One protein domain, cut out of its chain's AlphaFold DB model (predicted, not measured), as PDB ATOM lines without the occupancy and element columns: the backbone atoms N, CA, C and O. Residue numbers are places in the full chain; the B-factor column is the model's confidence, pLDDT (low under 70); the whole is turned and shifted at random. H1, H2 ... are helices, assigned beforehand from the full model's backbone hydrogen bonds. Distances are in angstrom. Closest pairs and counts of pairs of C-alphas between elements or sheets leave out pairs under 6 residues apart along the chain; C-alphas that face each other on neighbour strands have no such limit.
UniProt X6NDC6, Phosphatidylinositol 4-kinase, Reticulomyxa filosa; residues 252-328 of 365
ATOM      1  N   PRO A 252      26.745 -27.859 -18.245       94.81
ATOM      2  CA  PRO A 252      26.958 -28.106 -19.657       94.81
ATOM      3  C   PRO A 252      27.814 -29.362 -19.842       94.81
ATOM      4  O   PRO A 252      28.816 -29.567 -19.158       94.81
ATOM      5  N   GLU A 253      27.426 -30.201 -20.792       96.56
ATOM      6  CA  GLU A 253      28.180 -31.391 -21.173       96.56
ATOM      7  C   GLU A 253      28.995 -31.107 -22.438       96.56
ATOM      8  O   GLU A 253      28.609 -30.309 -23.300       96.56
ATOM      9  N   CYS A 254      30.148 -31.762 -22.559       96.81
ATOM     10  CA  CYS A 254      30.960 -31.694 -23.758       96.81
ATOM     11  C   CYS A 254      30.169 -32.274 -24.925       96.81
ATOM     12  O   CYS A 254      29.805 -33.447 -24.930       96.81
ATOM     13  N   ARG A 255      29.982 -31.471 -25.965       94.69
ATOM     14  CA  ARG A 255      29.249 -31.837 -27.177       94.69
ATOM     15  C   ARG A 255      29.745 -33.128 -27.837       94.69
ATOM     16  O   ARG A 255      28.966 -33.787 -28.519       94.69
ATOM     17  N   PHE A 256      31.032 -33.445 -27.701       94.69
ATOM     18  CA  PHE A 256      31.653 -34.579 -28.386       94.69
ATOM     19  C   PHE A 256      31.674 -35.851 -27.539       94.69
ATOM     20  O   PHE A 256      31.303 -36.910 -28.032       94.69
ATOM     21  N   CYS A 257      32.096 -35.761 -26.278       95.56
ATOM     22  CA  CYS A 257      32.258 -36.938 -25.418       95.56
ATOM     23  C   CYS A 257      31.188 -37.079 -24.329       95.56
ATOM     24  O   CYS A 257      31.219 -38.058 -23.592       95.56
ATOM     25  N   GLY A 258      30.283 -36.107 -24.177       94.19
ATOM     26  CA  GLY A 258      29.248 -36.096 -23.136       94.19
ATOM     27  C   GLY A 258      29.775 -35.876 -21.714       94.19
ATOM     28  O   GLY A 258      28.997 -35.879 -20.767       94.19
ATOM     29  N   LYS A 259      31.088 -35.684 -21.525       95.69
ATOM     30  CA  LYS A 259      31.655 -35.432 -20.194       95.69
ATOM     31  C   LYS A 259      31.173 -34.095 -19.644       95.69
ATOM     32  O   LYS A 259      31.156 -33.097 -20.360       95.69
ATOM     33  N   GLU A 260      30.878 -34.072 -18.352       96.00
ATOM     34  CA  GLU A 260      30.555 -32.859 -17.605       96.00
ATOM     35  C   GLU A 260      31.669 -31.800 -17.756       96.00
ATOM     36  O   GLU A 260      32.855 -32.091 -17.548       96.00
ATOM     37  N   LEU A 261      31.299 -30.568 -18.121       96.94
ATOM     38  CA  LEU A 261      32.238 -29.453 -18.223       96.94
ATOM     39  C   LEU A 261      32.362 -28.732 -16.882       96.94
ATOM     40  O   LEU A 261      31.410 -28.168 -16.346       96.94
ATOM     41  N   ARG A 262      33.587 -28.712 -16.374       96.31
ATOM     42  CA  ARG A 262      34.042 -27.991 -15.189       96.31
ATOM     43  C   ARG A 262      34.959 -26.850 -15.626       96.31
ATOM     44  O   ARG A 262      35.561 -26.937 -16.695       96.31
ATOM     45  N   PRO A 263      35.152 -25.809 -14.801       96.06
ATOM     46  CA  PRO A 263      36.084 -24.729 -15.127       96.06
ATOM     47  C   PRO A 263      37.490 -25.221 -15.507       96.06
ATOM     48  O   PRO A 263      38.121 -24.633 -16.371       96.06
ATOM     49  N   SER A 264      37.948 -26.337 -14.931       97.19
ATOM     50  CA  SER A 264      39.272 -26.914 -15.195       97.19
ATOM     51  C   SER A 264      39.412 -27.675 -16.517       97.19
ATOM     52  O   SER A 264      40.531 -27.851 -16.989       97.19
ATOM     53  N   ASN A 265      38.317 -28.174 -17.102       97.25
ATOM     54  CA  ASN A 265      38.354 -28.933 -18.359       97.25
ATOM     55  C   ASN A 265      37.644 -28.208 -19.507       97.25
ATOM     56  O   ASN A 265      37.457 -28.788 -20.576       97.25
ATOM     57  N   ARG A 266      37.211 -26.966 -19.287       96.88
ATOM     58  CA  ARG A 266      36.566 -26.125 -20.288       96.88
ATOM     59  C   ARG A 266      37.612 -25.240 -20.957       96.88
ATOM     60  O   ARG A 266      38.549 -24.783 -20.315       96.88
ATOM     61  N   LEU A 267      37.440 -24.981 -22.249       95.94
ATOM     62  CA  LEU A 267      38.261 -24.004 -22.963       95.94
ATOM     63  C   LEU A 267      38.014 -22.598 -22.392       95.94
ATOM     64  O   LEU A 267      36.878 -22.128 -22.404       95.94
ATOM     65  N   GLU A 268      39.068 -21.922 -21.929       95.69
ATOM     66  CA  GLU A 268      38.971 -20.569 -21.353       95.69
ATOM     67  C   GLU A 268      38.543 -19.514 -22.382       95.69
ATOM     68  O   GLU A 268      37.867 -18.544 -22.052       95.69
ATOM     69  N   SER A 269      38.930 -19.691 -23.647       95.62
ATOM     70  CA  SER A 269      38.648 -18.748 -24.735       95.62
ATOM     71  C   SER A 269      38.375 -19.497 -26.043       95.62
ATOM     72  O   SER A 269      39.260 -19.615 -26.894       95.62
ATOM     73  N   PRO A 270      37.166 -20.065 -26.218       95.50
ATOM     74  CA  PRO A 270      36.820 -20.773 -27.442       95.50
ATOM     75  C   PRO A 270      36.773 -19.801 -28.629       95.50
ATOM     76  O   PRO A 270      36.208 -18.715 -28.539       95.50
ATOM     77  N   ALA A 271      37.298 -20.221 -29.784       94.81
ATOM     78  CA  ALA A 271      37.328 -19.398 -31.001       94.81
ATOM     79  C   ALA A 271      35.930 -18.996 -31.530       94.81
ATOM     80  O   ALA A 271      35.809 -18.133 -32.396       94.81
ATOM     81  N   SER A 272      34.867 -19.650 -31.052       95.50
ATOM     82  CA  SER A 272      33.471 -19.345 -31.371       95.50
ATOM     83  C   SER A 272      32.543 -19.866 -30.283       95.50
ATOM     84  O   SER A 272      32.844 -20.869 -29.631       95.50
ATOM     85  N   LYS A 273      31.350 -19.265 -30.184       95.25
ATOM     86  CA  LYS A 273      30.249 -19.743 -29.334       95.25
ATOM     87  C   LYS A 273      29.878 -21.206 -29.597       95.25
ATOM     88  O   LYS A 273      29.448 -21.911 -28.693       95.25
ATOM     89  N   ALA A 274      30.107 -21.698 -30.819       94.50
ATOM     90  CA  ALA A 274      29.872 -23.099 -31.180       94.50
ATOM     91  C   ALA A 274      30.733 -24.104 -30.395       94.50
ATOM     92  O   ALA A 274      30.406 -25.294 -30.369       94.50
ATOM     93  N   PHE A 275      31.819 -23.635 -29.777       95.88
ATOM     94  CA  PHE A 275      32.773 -24.446 -29.026       95.88
ATOM     95  C   PHE A 275      32.755 -24.163 -27.517       95.88
ATOM     96  O   PHE A 275      33.573 -24.713 -26.789       95.88
ATOM     97  N   GLU A 276      31.803 -23.363 -27.021       96.00
ATOM     98  CA  GLU A 276      31.651 -23.089 -25.582       96.00
ATOM     99  C   GLU A 276      31.378 -24.348 -24.747       96.00
ATOM    100  O   GLU A 276      31.681 -24.360 -23.550       96.00
ATOM    101  N   CYS A 277      30.831 -25.392 -25.381       95.50
ATOM    102  CA  CYS A 277      30.530 -26.688 -24.780       95.50
ATOM    103  C   CYS A 277      31.489 -27.790 -25.271       95.50
ATOM    104  O   CYS A 277      31.051 -28.888 -25.608       95.50
ATOM    105  N   VAL A 278      32.790 -27.506 -25.380       97.06
ATOM    106  CA  VAL A 278      33.823 -28.493 -25.746       97.06
ATOM    107  C   VAL A 278      34.864 -28.575 -24.630       97.06
ATOM    108  O   VAL A 278      35.322 -27.544 -24.135       97.06
ATOM    109  N   CYS A 279      35.218 -29.795 -24.215       98.06
ATOM    110  CA  CYS A 279      36.252 -30.006 -23.203       98.06
ATOM    111  C   CYS A 279      37.669 -29.927 -23.793       98.06
ATOM    112  O   CYS A 279      37.865 -30.053 -25.002       98.06
ATOM    113  N   THR A 280      38.664 -29.770 -22.922       97.88
ATOM    114  CA  THR A 280      40.095 -29.692 -23.256       97.88
ATOM    115  C   THR A 280      40.737 -31.043 -23.592       97.88
ATOM    116  O   THR A 280      41.925 -31.083 -23.906       97.88
ATOM    117  N   ASP A 281      39.981 -32.150 -23.582       98.12
ATOM    118  CA  ASP A 281      40.501 -33.463 -23.987       98.12
ATOM    119  C   ASP A 281      41.028 -33.410 -25.432       98.12
ATOM    120  O   ASP A 281      40.385 -32.842 -26.324       98.12
ATOM    121  N   SER A 282      42.173 -34.050 -25.688       97.81
ATOM    122  CA  SER A 282      42.838 -34.037 -27.001       97.81
ATOM    123  C   SER A 282      41.923 -34.524 -28.126       97.81
ATOM    124  O   SER A 282      41.767 -33.836 -29.134       97.81
ATOM    125  N   ALA A 283      41.219 -35.640 -27.915       97.12
ATOM    126  CA  ALA A 283      40.266 -36.191 -28.880       97.12
ATOM    127  C   ALA A 283      39.118 -35.215 -29.210       97.12
ATOM    128  O   ALA A 283      38.712 -35.087 -30.366       97.12
ATOM    129  N   CYS A 284      38.605 -34.485 -28.213       97.06
ATOM    130  CA  CYS A 284      37.548 -33.488 -28.416       97.06
ATOM    131  C   CYS A 284      38.083 -32.234 -29.115       97.06
ATOM    132  O   CYS A 284      37.408 -31.665 -29.971       97.06
ATOM    133  N   SER A 285      39.318 -31.843 -28.804       96.25
ATOM    134  CA  SER A 285      40.013 -30.726 -29.446       96.25
ATOM    135  C   SER A 285      40.314 -31.003 -30.924       96.25
ATOM    136  O   SER A 285      40.214 -30.105 -31.758       96.25
ATOM    137  N   GLU A 286      40.634 -32.244 -31.291       95.94
ATOM    138  CA  GLU A 286      40.782 -32.654 -32.693       95.94
ATOM    139  C   GLU A 286      39.443 -32.631 -33.437       95.94
ATOM    140  O   GLU A 286      39.349 -32.043 -34.515       95.94
ATOM    141  N   GLN A 287      38.377 -33.171 -32.835       94.69
ATOM    142  CA  GLN A 287      37.030 -33.084 -33.411       94.69
ATOM    143  C   GLN A 287      36.549 -31.635 -33.553       94.69
ATOM    144  O   GLN A 287      35.862 -31.299 -34.522       94.69
ATOM    145  N   MET A 288      36.946 -30.752 -32.634       94.88
ATOM    146  CA  MET A 288      36.674 -29.320 -32.712       94.88
ATOM    147  C   MET A 288      37.297 -28.691 -33.964       94.88
ATOM    148  O   MET A 288      36.605 -27.956 -34.664       94.88
ATOM    149  N   LYS A 289      38.553 -29.028 -34.301       94.69
ATOM    150  CA  LYS A 289      39.239 -28.532 -35.515       94.69
ATOM    151  C   LYS A 289      38.532 -28.957 -36.806       94.69
ATOM    152  O   LYS A 289      38.582 -28.236 -37.798       94.69
ATOM    153  N   LEU A 290      37.873 -30.114 -36.789       91.50
ATOM    154  CA  LEU A 290      37.110 -30.645 -37.924       91.50
ATOM    155  C   LEU A 290      35.664 -30.125 -37.975       91.50
ATOM    156  O   LEU A 290      34.976 -30.300 -38.981       91.50
ATOM    157  N   SER A 291      35.185 -29.503 -36.897       91.50
ATOM    158  CA  SER A 291      33.799 -29.069 -36.748       91.50
ATOM    159  C   SER A 291      33.567 -27.654 -37.274       91.50
ATOM    160  O   SER A 291      34.440 -26.790 -37.258       91.50
ATOM    161  N   CYS A 292      32.345 -27.386 -37.734       90.44
ATOM    162  CA  CYS A 292      31.987 -26.060 -38.219       90.44
ATOM    163  C   CYS A 292      31.892 -25.052 -37.063       90.44
ATOM    164  O   CYS A 292      31.263 -25.317 -36.042       90.44
ATOM    165  N   ILE A 293      32.458 -23.864 -37.283       94.19
ATOM    166  CA  ILE A 293      32.482 -22.737 -36.336       94.19
ATOM    167  C   ILE A 293      31.119 -22.012 -36.278       94.19
ATOM    168  O   ILE A 293      30.847 -21.251 -35.347       94.19
ATOM    169  N   LYS A 294      30.250 -22.228 -37.276       92.81
ATOM    170  CA  LYS A 294      28.976 -21.511 -37.411       92.81
ATOM    171  C   LYS A 294      27.935 -21.992 -36.396       92.81
ATOM    172  O   LYS A 294      27.685 -23.189 -36.253       92.81
ATOM    173  N   MET A 295      27.268 -21.027 -35.771       91.94
ATOM    174  CA  MET A 295      26.053 -21.232 -34.985       91.94
ATOM    175  C   MET A 295      24.824 -21.018 -35.860       91.94
ATOM    176  O   MET A 295      24.780 -20.087 -36.665       91.94
ATOM    177  N   LEU A 296      23.817 -21.873 -35.701       88.25
ATOM    178  CA  LEU A 296      22.509 -21.652 -36.304       88.25
ATOM    179  C   LEU A 296      21.762 -20.541 -35.553       88.25
ATOM    180  O   LEU A 296      22.004 -20.301 -34.372       88.25
ATOM    181  N   SER A 297      20.789 -19.910 -36.214       91.25
ATOM    182  CA  SER A 297      19.951 -18.872 -35.593       91.25
ATOM    183  C   SER A 297      19.134 -19.379 -34.397       91.25
ATOM    184  O   SER A 297      18.702 -18.581 -33.578       91.25
ATOM    185  N   CYS A 298      18.935 -20.696 -34.274       89.25
ATOM    186  CA  CYS A 298      18.306 -21.336 -33.115       89.25
ATOM    187  C   CYS A 298      19.261 -21.550 -31.925       89.25
ATOM    188  O   CYS A 298      18.901 -22.256 -30.989       89.25
ATOM    189  N   GLY A 299      20.494 -21.033 -31.979       87.00
ATOM    190  CA  GLY A 299      21.467 -21.167 -30.893       87.00
ATOM    191  C   GLY A 299      22.114 -22.548 -30.777       87.00
ATOM    192  O   GLY A 299      22.815 -22.796 -29.805       87.00
ATOM    193  N   HIS A 300      21.927 -23.438 -31.755       86.06
ATOM    194  CA  HIS A 300      22.587 -24.743 -31.780       86.06
ATOM    195  C   HIS A 300      23.823 -24.712 -32.689       86.06
ATOM    196  O   HIS A 300      23.777 -24.111 -33.773       86.06
ATOM    197  N   PRO A 301      24.924 -25.373 -32.297       87.12
ATOM    198  CA  PRO A 301      26.103 -25.443 -33.138       87.12
ATOM    199  C   PRO A 301      25.837 -26.330 -34.352       87.12
ATOM    200  O   PRO A 301      25.231 -27.401 -34.253       87.12
ATOM    201  N   PHE A 302      26.312 -25.897 -35.517       84.94
ATOM    202  CA  PHE A 302      26.125 -26.643 -36.754       84.94
ATOM    203  C   PHE A 302      26.843 -27.995 -36.656       84.94
ATOM    204  O   PHE A 302      28.055 -28.059 -36.432       84.94
ATOM    205  N   ASN A 303      26.094 -29.097 -36.731       77.50
ATOM    206  CA  ASN A 303      26.633 -30.438 -36.525       77.50
ATOM    207  C   ASN A 303      26.753 -31.171 -37.862       77.50
ATOM    208  O   ASN A 303      25.754 -31.523 -38.485       77.50
ATOM    209  N   ILE A 304      27.995 -31.374 -38.310       72.62
ATOM    210  CA  ILE A 304      28.321 -31.913 -39.639       72.62
ATOM    211  C   ILE A 304      27.747 -33.325 -39.829       72.62
ATOM    212  O   ILE A 304      27.370 -33.687 -40.942       72.62
ATOM    213  N   ILE A 305      27.599 -34.102 -38.751       69.38
ATOM    214  CA  ILE A 305      27.033 -35.458 -38.807       69.38
ATOM    215  C   ILE A 305      25.607 -35.443 -39.375       69.38
ATOM    216  O   ILE A 305      25.272 -36.275 -40.218       69.38
ATOM    217  N   TYR A 306      24.790 -34.449 -39.012       67.44
ATOM    218  CA  TYR A 306      23.431 -34.333 -39.546       67.44
ATOM    219  C   TYR A 306      23.422 -34.035 -41.042       67.44
ATOM    220  O   TYR A 306      22.514 -34.478 -41.734       67.44
ATOM    221  N   ILE A 307      24.438 -33.348 -41.562       69.69
ATOM    222  CA  ILE A 307      24.565 -33.112 -43.001       69.69
ATOM    223  C   ILE A 307      24.904 -34.409 -43.716       69.69
ATOM    224  O   ILE A 307      24.307 -34.676 -44.746       69.69
ATOM    225  N   TYR A 308      25.816 -35.232 -43.193       74.19
ATOM    226  CA  TYR A 308      26.116 -36.521 -43.822       74.19
ATOM    227  C   TYR A 308      24.892 -37.433 -43.835       74.19
ATOM    228  O   TYR A 308      24.585 -38.002 -44.878       74.19
ATOM    229  N   ILE A 309      24.152 -37.506 -42.725       77.38
ATOM    230  CA  ILE A 309      22.900 -38.269 -42.653       77.38
ATOM    231  C   ILE A 309      21.864 -37.691 -43.623       77.38
ATOM    232  O   ILE A 309      21.272 -38.437 -44.396       77.38
ATOM    233  N   TYR A 310      21.677 -36.371 -43.646       75.31
ATOM    234  CA  TYR A 310      20.716 -35.720 -44.534       75.31
ATOM    235  C   TYR A 310      21.092 -35.883 -46.011       75.31
ATOM    236  O   TYR A 310      20.244 -36.240 -46.817       75.31
ATOM    237  N   ILE A 311      22.369 -35.718 -46.372       78.94
ATOM    238  CA  ILE A 311      22.884 -35.982 -47.722       78.94
ATOM    239  C   ILE A 311      22.660 -37.449 -48.084       78.94
ATOM    240  O   ILE A 311      22.217 -37.725 -49.195       78.94
ATOM    241  N   TYR A 312      22.916 -38.384 -47.167       79.94
ATOM    242  CA  TYR A 312      22.705 -39.808 -47.412       79.94
ATOM    243  C   TYR A 312      21.221 -40.136 -47.626       79.94
ATOM    244  O   TYR A 312      20.884 -40.843 -48.572       79.94
ATOM    245  N   ILE A 313      20.324 -39.563 -46.815       80.00
ATOM    246  CA  ILE A 313      18.868 -39.705 -46.962       80.00
ATOM    247  C   ILE A 313      18.398 -39.082 -48.280       80.00
ATOM    248  O   ILE A 313      17.706 -39.744 -49.049       80.00
ATOM    249  N   CYS A 314      18.798 -37.848 -48.592       75.81
ATOM    250  CA  CYS A 314      18.447 -37.187 -49.850       75.81
ATOM    251  C   CYS A 314      18.972 -37.962 -51.062       75.81
ATOM    252  O   CYS A 314      18.261 -38.104 -52.054       75.81
ATOM    253  N   MET A 315      20.186 -38.509 -50.976       81.62
ATOM    254  CA  MET A 315      20.757 -39.360 -52.016       81.62
ATOM    255  C   MET A 315      19.943 -40.648 -52.176       81.62
ATOM    256  O   MET A 315      19.613 -41.025 -53.299       81.62
ATOM    257  N   TYR A 316      19.567 -41.298 -51.072       82.31
ATOM    258  CA  TYR A 316      18.731 -42.496 -51.096       82.31
ATOM    259  C   TYR A 316      17.358 -42.210 -51.717       82.31
ATOM    260  O   TYR A 316      16.937 -42.914 -52.636       82.31
ATOM    261  N   MET A 317      16.693 -41.126 -51.303       83.31
ATOM    262  CA  MET A 317      15.413 -40.701 -51.874       83.31
ATOM    263  C   MET A 317      15.526 -40.379 -53.370       83.31
ATOM    264  O   MET A 317      14.672 -40.799 -54.144       83.31
ATOM    265  N   TYR A 318      16.601 -39.711 -53.800       80.25
ATOM    266  CA  TYR A 318      16.852 -39.401 -55.212       80.25
ATOM    267  C   TYR A 318      17.083 -40.655 -56.076       80.25
ATOM    268  O   TYR A 318      16.627 -40.730 -57.217       80.25
ATOM    269  N   ILE A 319      17.778 -41.664 -55.544       77.50
ATOM    270  CA  ILE A 319      17.991 -42.946 -56.236       77.50
ATOM    271  C   ILE A 319      16.680 -43.742 -56.348       77.50
ATOM    272  O   ILE A 319      16.495 -44.494 -57.311       77.50
ATOM    273  N   MET A 320      15.781 -43.593 -55.372       79.19
ATOM    274  CA  MET A 320      14.490 -44.281 -55.346       79.19
ATOM    275  C   MET A 320      13.437 -43.615 -56.237       79.19
ATOM    276  O   MET A 320      12.669 -44.332 -56.872       79.19
ATOM    277  N   SER A 321      13.419 -42.282 -56.339       80.88
ATOM    278  CA  SER A 321      12.448 -41.547 -57.167       80.88
ATOM    279  C   SER A 321      12.718 -41.645 -58.670       80.88
ATOM    280  O   SER A 321      11.803 -41.502 -59.477       80.88
ATOM    281  N   ASN A 322      13.960 -41.923 -59.064       73.19
ATOM    282  CA  ASN A 322      14.326 -42.080 -60.464       73.19
ATOM    283  C   ASN A 322      14.320 -43.564 -60.868       73.19
ATOM    284  O   ASN A 322      15.045 -44.388 -60.299       73.19
ATOM    285  N   ASN A 323      13.545 -43.903 -61.907       75.31
ATOM    286  CA  ASN A 323      13.435 -45.243 -62.510       75.31
ATOM    287  C   ASN A 323      14.707 -45.662 -63.279       75.31
ATOM    288  O   ASN A 323      14.683 -46.033 -64.451       75.31
ATOM    289  N   PHE A 324      15.865 -45.595 -62.630       77.25
ATOM    290  CA  PHE A 324      17.120 -46.063 -63.197       77.25
ATOM    291  C   PHE A 324      17.128 -47.593 -63.315       77.25
ATOM    292  O   PHE A 324      16.773 -48.305 -62.372       77.25
ATOM    293  N   SER A 325      17.615 -48.117 -64.443       77.12
ATOM    294  CA  SER A 325      17.869 -49.557 -64.572       77.12
ATOM    295  C   SER A 325      18.901 -50.019 -63.530       77.12
ATOM    296  O   SER A 325      19.776 -49.247 -63.118       77.12
ATOM    297  N   LYS A 326      18.838 -51.291 -63.109       75.12
ATOM    298  CA  LYS A 326      19.718 -51.856 -62.062       75.12
ATOM    299  C   LYS A 326      21.217 -51.611 -62.332       75.12
ATOM    300  O   LYS A 326      21.962 -51.322 -61.398       75.12
ATOM    301  N   LYS A 327      21.655 -51.641 -63.602       76.12
ATOM    302  CA  LYS A 327      23.042 -51.317 -64.007       76.12
ATOM    303  C   LYS A 327      23.388 -49.838 -63.783       76.12
ATOM    304  O   LYS A 327      24.489 -49.529 -63.335       76.12
ATOM    305  N   LYS A 328      22.447 -48.928 -64.049       75.75
ATOM    306  CA  LYS A 328      22.646 -47.476 -63.920       75.75
ATOM    307  C   LYS A 328      22.634 -47.030 -62.450       75.75
ATOM    308  O   LYS A 328      23.465 -46.208 -62.079       75.75
TER     309      LYS A 328
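This is residues 252 to 328 of the 365 residues of the protein "Phosphatidylinositol 4-kinase" of Reticulomyxa filosa (UniProt X6NDC6). With little regular structure, the printed part is a compact head of loops that holds the short helix H1, and a long arm that sticks out from it, residues 306 to 328, of which 306 to 321 belong to helix H2. The arm makes the length: the C-alphas span 58 by 26 by 18 A. The printed part has 77 residues, with two named helices, H1 then H2, and no named strand; the class is all helix, though under half of the residues are in named elements. The whole is extended, with a radius of gyration of the C-alphas of 17.7 A.

Residues 252 to 281 hold no named element, beginning at C-alpha 252 at (26.958, -28.106, -19.657). H1 is residues 282 to 290. H2 is residues 304 to 321, 25.5 A long, from C-alpha 304 at (28.321, -31.913, -39.639) to C-alpha 321 at (12.448, -41.547, -57.167).

H1 and H2 are apart, with no C-alpha of the one within 8 A of the other. In both, every O i to N i+4 pair is within hydrogen-bond range.

The C-alphas of Ser 264 and Ser 325, the two farthest apart, are 58.4 A apart. Without residues 306 to 328 the body spans 29 by 19 by 18 A. The link from H1 to H2, 13 residues, is long. The printed part has no cut. Residues 305 to 307 have pLDDT under 70.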